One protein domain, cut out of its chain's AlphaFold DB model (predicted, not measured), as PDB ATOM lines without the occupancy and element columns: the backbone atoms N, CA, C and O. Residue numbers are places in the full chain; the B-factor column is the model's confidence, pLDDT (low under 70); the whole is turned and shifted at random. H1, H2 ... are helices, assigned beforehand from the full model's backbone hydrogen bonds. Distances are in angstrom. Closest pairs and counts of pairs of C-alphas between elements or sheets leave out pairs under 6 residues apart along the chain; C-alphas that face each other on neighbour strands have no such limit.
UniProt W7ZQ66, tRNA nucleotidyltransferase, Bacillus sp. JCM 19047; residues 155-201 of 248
ATOM      1  N   VAL A 155     330.541 279.477 333.171       95.31
ATOM      2  CA  VAL A 155     330.397 279.129 331.757       95.31
ATOM      3  C   VAL A 155     330.053 280.389 330.981       95.31
ATOM      4  O   VAL A 155     329.294 281.234 331.443       95.31
ATOM      5  N   THR A 156     330.592 280.496 329.774       95.19
ATOM      6  CA  THR A 156     330.309 281.584 328.836       95.19
ATOM      7  C   THR A 156     329.614 281.061 327.583       95.19
ATOM      8  O   THR A 156     329.648 279.871 327.271       95.19
ATOM      9  N   GLY A 157     329.049 281.961 326.774       93.31
ATOM     10  CA  GLY A 157     328.512 281.584 325.463       93.31
ATOM     11  C   GLY A 157     329.546 280.912 324.545       93.31
ATOM     12  O   GLY A 157     329.182 280.058 323.744       93.31
ATOM     13  N   ARG A 158     330.842 281.235 324.685       94.38
ATOM     14  CA  ARG A 158     331.921 280.586 323.916       94.38
ATOM     15  C   ARG A 158     332.092 279.121 324.301       94.38
ATOM     16  O   ARG A 158     332.292 278.290 323.423       94.38
ATOM     17  N   ASP A 159     331.956 278.805 325.584       94.56
ATOM     18  CA  ASP A 159     332.016 277.426 326.070       94.56
ATOM     19  C   ASP A 159     330.844 276.596 325.530       94.56
ATOM     20  O   ASP A 159     331.025 275.450 325.128       94.56
ATOM     21  N   LEU A 160     329.652 277.195 325.443       93.62
ATOM     22  CA  LEU A 160     328.487 276.549 324.833       93.62
ATOM     23  C   LEU A 160     328.705 276.274 323.336       93.62
ATOM     24  O   LEU A 160     328.353 275.203 322.847       93.62
ATOM     25  N   ILE A 161     329.325 277.208 322.612       93.50
ATOM     26  CA  ILE A 161     329.678 277.013 321.197       93.50
ATOM     27  C   ILE A 161     330.711 275.895 321.041       93.50
ATOM     28  O   ILE A 161     330.569 275.058 320.152       93.50
ATOM     29  N   ALA A 162     331.715 275.840 321.919       92.75
ATOM     30  CA  ALA A 162     332.724 274.780 321.915       92.75
ATOM     31  C   ALA A 162     332.121 273.388 322.182       92.75
ATOM     32  O   ALA A 162     332.615 272.396 321.654       92.75
ATOM     33  N   LEU A 163     331.017 273.315 322.935       88.25
ATOM     34  CA  LEU A 163     330.218 272.096 323.117       88.25
ATOM     35  C   LEU A 163     329.324 271.739 321.915       88.25
ATOM     36  O   LEU A 163     328.620 270.732 321.956       88.25
ATOM     37  N   GLY A 164     329.333 272.544 320.850       89.88
ATOM     38  CA  GLY A 164     328.558 272.310 319.632       89.88
ATOM     39  C   GLY A 164     327.170 272.956 319.623       89.88
ATOM     40  O   GLY A 164     326.405 272.741 318.679       89.88
ATOM     41  N   PHE A 165     326.819 273.768 320.626       89.81
ATOM     42  CA  PHE A 165     325.558 274.511 320.606       89.81
ATOM     43  C   PHE A 165     325.637 275.714 319.663       89.81
ATOM     44  O   PHE A 165     326.616 276.459 319.636       89.81
ATOM     45  N   LYS A 166     324.559 275.957 318.910       91.19
ATOM     46  CA  LYS A 166     324.453 277.147 318.061       91.19
ATOM     47  C   LYS A 166     324.031 278.367 318.891       91.19
ATOM     48  O   LYS A 166     323.113 278.232 319.705       91.19
ATOM     49  N   PRO A 167     324.635 279.551 318.665       92.19
ATOM     50  CA  PRO A 167     324.218 280.789 319.317       92.19
ATOM     51  C   PRO A 167     322.718 281.032 319.146       92.19
ATOM     52  O   PRO A 167     322.194 280.979 318.033       92.19
ATOM     53  N   SER A 168     322.022 281.283 320.250       91.81
ATOM     54  CA  SER A 168     320.586 281.567 320.248       91.81
ATOM     55  C   SER A 168     320.183 282.350 321.501       91.81
ATOM     56  O   SER A 168     320.922 282.321 322.489       91.81
ATOM     57  N   PRO A 169     318.998 282.995 321.523       90.44
ATOM     58  CA  PRO A 169     318.480 283.659 322.722       90.44
ATOM     59  C   PRO A 169     318.362 282.737 323.943       90.44
ATOM     60  O   PRO A 169     318.378 283.206 325.073       90.44
ATOM     61  N   LEU A 170     318.304 281.415 323.747       89.94
ATOM     62  CA  LEU A 170     318.287 280.452 324.850       89.94
ATOM     63  C   LEU A 170     319.587 280.446 325.662       89.94
ATOM     64  O   LEU A 170     319.569 280.001 326.807       89.94
ATOM     65  N   PHE A 171     320.696 280.944 325.104       93.69
ATOM     66  CA  PHE A 171     321.961 281.034 325.830       93.69
ATOM     67  C   PHE A 171     321.821 281.921 327.060       93.69
ATOM     68  O   PHE A 171     322.251 281.509 328.129       93.69
ATOM     69  N   SER A 172     321.187 283.092 326.947       92.19
ATOM     70  CA  SER A 172     321.012 283.967 328.110       92.19
ATOM     71  C   SER A 172     320.154 283.300 329.181       92.19
ATOM     72  O   SER A 172     320.476 283.400 330.357       92.19
ATOM     73  N   THR A 173     319.117 282.552 328.788       93.69
ATOM     74  CA  THR A 173     318.297 281.781 329.732       93.69
ATOM     75  C   THR A 173     319.111 280.706 330.445       93.69
ATOM     76  O   THR A 173     319.008 280.564 331.657       93.69
ATOM     77  N   TRP A 174     319.929 279.941 329.719       94.50
ATOM     78  CA  TRP A 174     320.746 278.890 330.327       94.50
ATOM     79  C   TRP A 174     321.840 279.446 331.226       94.50
ATOM     80  O   TRP A 174     322.068 278.889 332.292       94.50
ATOM     81  N   LEU A 175     322.496 280.529 330.812       96.12
ATOM     82  CA  LEU A 175     323.527 281.183 331.614       96.12
ATOM     83  C   LEU A 175     322.930 281.755 332.904       96.12
ATOM     84  O   LEU A 175     323.452 281.464 333.972       96.12
ATOM     85  N   LEU A 176     321.780 282.431 332.828       96.12
ATOM     86  CA  LEU A 176     321.072 282.920 334.015       96.12
ATOM     87  C   LEU A 176     320.639 281.771 334.941       96.12
ATOM     88  O   LEU A 176     320.780 281.858 336.156       96.12
ATOM     89  N   ASP A 177     320.138 280.666 334.387       95.69
ATOM     90  CA  ASP A 177     319.769 279.483 335.173       95.69
ATOM     91  C   ASP A 177     320.968 278.817 335.873       95.69
ATOM     92  O   ASP A 177     320.790 278.200 336.928       95.69
ATOM     93  N   ILE A 178     322.162 278.900 335.277       96.44
ATOM     94  CA  ILE A 178     323.419 278.449 335.891       96.44
ATOM     95  C   ILE A 178     323.818 279.412 337.004       96.44
ATOM     96  O   ILE A 178     324.123 278.953 338.098       96.44
ATOM     97  N   GLU A 179     323.775 280.721 336.758       96.88
ATOM     98  CA  GLU A 179     324.085 281.751 337.755       96.88
ATOM     99  C   GLU A 179     323.179 281.627 338.989       96.88
ATOM    100  O   GLU A 179     323.667 281.581 340.115       96.88
ATOM    101  N   LYS A 180     321.870 281.428 338.792       96.44
ATOM    102  CA  LYS A 180     320.907 281.116 339.864       96.44
ATOM    103  C   LYS A 180     321.351 279.926 340.721       96.44
ATOM    104  O   LYS A 180     321.362 280.004 341.945       96.44
ATOM    105  N   ARG A 181     321.772 278.838 340.073       95.38
ATOM    106  CA  ARG A 181     322.255 277.611 340.740       95.38
ATOM    107  C   ARG A 181     323.612 277.779 341.398       95.38
ATOM    108  O   ARG A 181     323.930 277.082 342.355       95.38
ATOM    109  N   GLN A 182     324.422 278.691 340.882       95.75
ATOM    110  CA  GLN A 182     325.679 279.066 341.497       95.75
ATOM    111  C   GLN A 182     325.432 279.845 342.789       95.75
ATOM    112  O   GLN A 182     326.067 279.550 343.799       95.75
ATOM    113  N   LEU A 183     324.454 280.758 342.796       94.12
ATOM    114  CA  LEU A 183     324.054 281.500 343.995       94.12
ATOM    115  C   LEU A 183     323.463 280.596 345.087       94.12
ATOM    116  O   LEU A 183     323.711 280.838 346.266       94.12
ATOM    117  N   THR A 184     322.729 279.538 344.722       90.94
ATOM    118  CA  THR A 184     322.225 278.540 345.690       90.94
ATOM    119  C   THR A 184     323.271 277.493 346.087       90.94
ATOM    120  O   THR A 184     323.042 276.702 347.001       90.94
ATOM    121  N   GLY A 185     324.435 277.478 345.428       92.12
ATOM    122  CA  GLY A 185     325.509 276.517 345.672       92.12
ATOM    123  C   GLY A 185     325.283 275.125 345.067       92.12
ATOM    124  O   GLY A 185     326.084 274.226 345.335       92.12
ATOM    125  N   GLU A 186     324.242 274.937 344.250       93.06
ATOM    126  CA  GLU A 186     323.967 273.699 343.504       93.06
ATOM    127  C   GLU A 186     325.030 273.410 342.438       93.06
ATOM    128  O   GLU A 186     325.359 272.253 342.180       93.06
ATOM    129  N   ILE A 187     325.567 274.459 341.810       95.25
ATOM    130  CA  ILE A 187     326.603 274.369 340.778       95.25
ATOM    131  C   ILE A 187     327.811 275.175 341.246       95.25
ATOM    132  O   ILE A 187     327.718 276.381 341.456       95.25
ATOM    133  N   LYS A 188     328.963 274.514 341.395       94.81
ATOM    134  CA  LYS A 188     330.190 275.152 341.907       94.81
ATOM    135  C   LYS A 188     331.323 275.171 340.897       94.81
ATOM    136  O   LYS A 188     332.250 275.966 341.032       94.81
ATOM    137  N   THR A 189     331.270 274.297 339.896       96.75
ATOM    138  CA  THR A 189     332.341 274.159 338.914       96.75
ATOM    139  C   THR A 189     331.830 274.318 337.490       96.75
ATOM    140  O   THR A 189     330.662 274.083 337.173       96.75
ATOM    141  N   LYS A 190     332.751 274.675 336.591       95.94
ATOM    142  CA  LYS A 190     332.490 274.709 335.151       95.94
ATOM    143  C   LYS A 190     331.993 273.357 334.624       95.94
ATOM    144  O   LYS A 190     331.103 273.331 333.781       95.94
ATOM    145  N   ALA A 191     332.531 272.245 335.128       94.25
ATOM    146  CA  ALA A 191     332.118 270.905 334.713       94.25
ATOM    147  C   ALA A 191     330.648 270.620 335.070       94.25
ATOM    148  O   ALA A 191     329.897 270.164 334.207       94.25
ATOM    149  N   ASP A 192     330.224 270.971 336.289       95.25
ATOM    150  CA  ASP A 192     328.831 270.817 336.741       95.25
ATOM    151  C   ASP A 192     327.870 271.624 335.860       95.25
ATOM    152  O   ASP A 192     326.834 271.124 335.413       95.25
ATOM    153  N   ALA A 193     328.246 272.868 335.558       94.94
ATOM    154  CA  ALA A 193     327.464 273.765 334.719       94.94
ATOM    155  C   ALA A 193     327.297 273.222 333.291       94.94
ATOM    156  O   ALA A 193     326.183 273.196 332.762       94.94
ATOM    157  N   LEU A 194     328.377 272.733 332.674       93.94
ATOM    158  CA  LEU A 194     328.318 272.143 331.334       93.94
ATOM    159  C   LEU A 194     327.481 270.856 331.311       93.94
ATOM    160  O   LEU A 194     326.633 270.695 330.431       93.94
ATOM    161  N   ALA A 195     327.652 269.979 332.304       93.06
ATOM    162  CA  ALA A 195     326.857 268.760 332.437       93.06
ATOM    163  C   ALA A 195     325.357 269.070 332.578       93.06
ATOM    164  O   ALA A 195     324.512 268.409 331.962       93.06
ATOM    165  N   TRP A 196     325.016 270.116 333.336       94.44
ATOM    166  CA  TRP A 196     323.642 270.583 333.485       94.44
ATOM    167  C   TRP A 196     323.039 271.052 332.151       94.44
ATOM    168  O   TRP A 196     321.917 270.655 331.818       94.44
ATOM    169  N   VAL A 197     323.782 271.816 331.338       92.31
ATOM    170  CA  VAL A 197     323.308 272.260 330.011       92.31
ATOM    171  C   VAL A 197     323.079 271.071 329.079       92.31
ATOM    172  O   VAL A 197     322.030 270.986 328.430       92.31
ATOM    173  N   SER A 198     324.013 270.118 329.033       88.31
ATOM    174  CA  SER A 198     323.879 268.905 328.216       88.31
ATOM    175  C   SER A 198     322.653 268.076 328.614       88.31
ATOM    176  O   SER A 198     321.899 267.627 327.751       88.31
ATOM    177  N   LYS A 199     322.383 267.932 329.918       88.62
ATOM    178  CA  LYS A 199     321.186 267.238 330.421       88.62
ATOM    179  C   LYS A 199     319.892 267.982 330.072       88.62
ATOM    180  O   LYS A 199     318.912 267.372 329.651       88.62
ATOM    181  N   LYS A 200     319.871 269.307 330.220       85.31
ATOM    182  CA  LYS A 200     318.684 270.127 329.930       85.31
ATOM    183  C   LYS A 200     318.316 270.117 328.445       85.31
ATOM    184  O   LYS A 200     317.134 270.121 328.096       85.31
ATOM    185  N   THR A 201     319.317 270.091 327.570       80.81
ATOM    186  CA  THR A 201     319.122 270.057 326.114       80.81
ATOM    187  C   THR A 201     318.706 268.675 325.611       80.81
ATOM    188  O   THR A 201     317.799 268.600 324.779       80.81
TER     189      THR A 201
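What this domain is: This is residues 155 to 201 of the 248 residues of the protein "tRNA nucleotidyltransferase" of Bacillus sp. JCM 19047 (UniProt W7ZQ66). Three helices make a small triangular cluster, with the long H2 as one side along the longest axis, H3 running slantwise past it, and the short H1 standing crosswise to both near the first residues of H2. The loop between H1 and H2 swings round one end of this longest axis and the loop between H2 and H3 turns back at the other end, and the contacts between the helices are few. The printed part has 47 residues with three named helices, H1, H2 and H3 in that order along the chain, and no named strand, and its class is all helix. It is compact, with a radius of gyration of the C-alphas of 9.9 A, and its C-alphas span 28 by 18 by 17 A along the three main axes, an outline that is only just elongated.

Where its parts are: The printed part begins at Val 155, whose C-alpha is at (330.397, 279.129, 331.757). H1 follows at residues 157 to 162, from Gly 157 to Ala 162, and its first C-alpha is at (328.512, 281.584, 325.463). It is 8.8 A long from first to last C-alpha. After a link of 7 residues, H2 holds residues 170 to 183, from Leu 170 to Leu 183. With 14 residues it is the longest helix, and it measures 20.0 A from C-alpha 170 at (318.287, 280.452, 324.850) to C-alpha 183 at (324.054, 281.500, 343.995). After a further link of 6 residues comes H3, residues 190 to 201, from Lys 190 to Thr 201. H3 is 16.8 A long from first to last C-alpha, and it ends at C-alpha 201 at (319.122, 270.057, 326.114), the last printed residue.

How they stand to each other: H1 and H2 only just touch, with 3 pairs of C-alphas within 8 A. Their closest C-alphas are those of Gly 157 and Phe 171, 6.6 A apart. H2 touches H1 with residues 171 to 175 alone. The lines of H1 and H2 stand about perpendicular at 73 degrees, only just past a steep tilt, and their centres are 13.8 A apart. H1 and H3 are close but not clearly touching, with 1 pair of C-alphas within 8 A. Their closest C-alphas are those of Leu 160 and Leu 194, 7.9 A apart. The lines of H1 and H3 stand about perpendicular at 80 degrees, and their centres are 11.9 A apart. H2 and H3 are close but not clearly touching, with 2 pairs of C-alphas within 8 A. Their closest C-alphas are those of Ile 178 and Ala 193, 6.3 A apart. H2 and H3 stand at a steep tilt of 48 degrees and run opposite ways, with 10.7 A from centre to centre. In H1, H2 and H3 every pair of O of residue i and N of residue i+4 is within hydrogen-bond range.

The domain as a whole: The two C-alphas farthest apart in the domain are those of Lys 166, in the link from H1 to H2, and Thr 184, in the link from H2 to H3, 27.8 A apart. The first and last printed C-alphas, those of Val 155 and Thr 201, are 15.5 A apart. Both links between the helices are short, neither of them tight, and the printed part has no cut. The mean pLDDT of the printed part is 93.0, and no printed residue is under 70. The mean pLDDT is 94 in H1, 95 in H2 and 91 in H3.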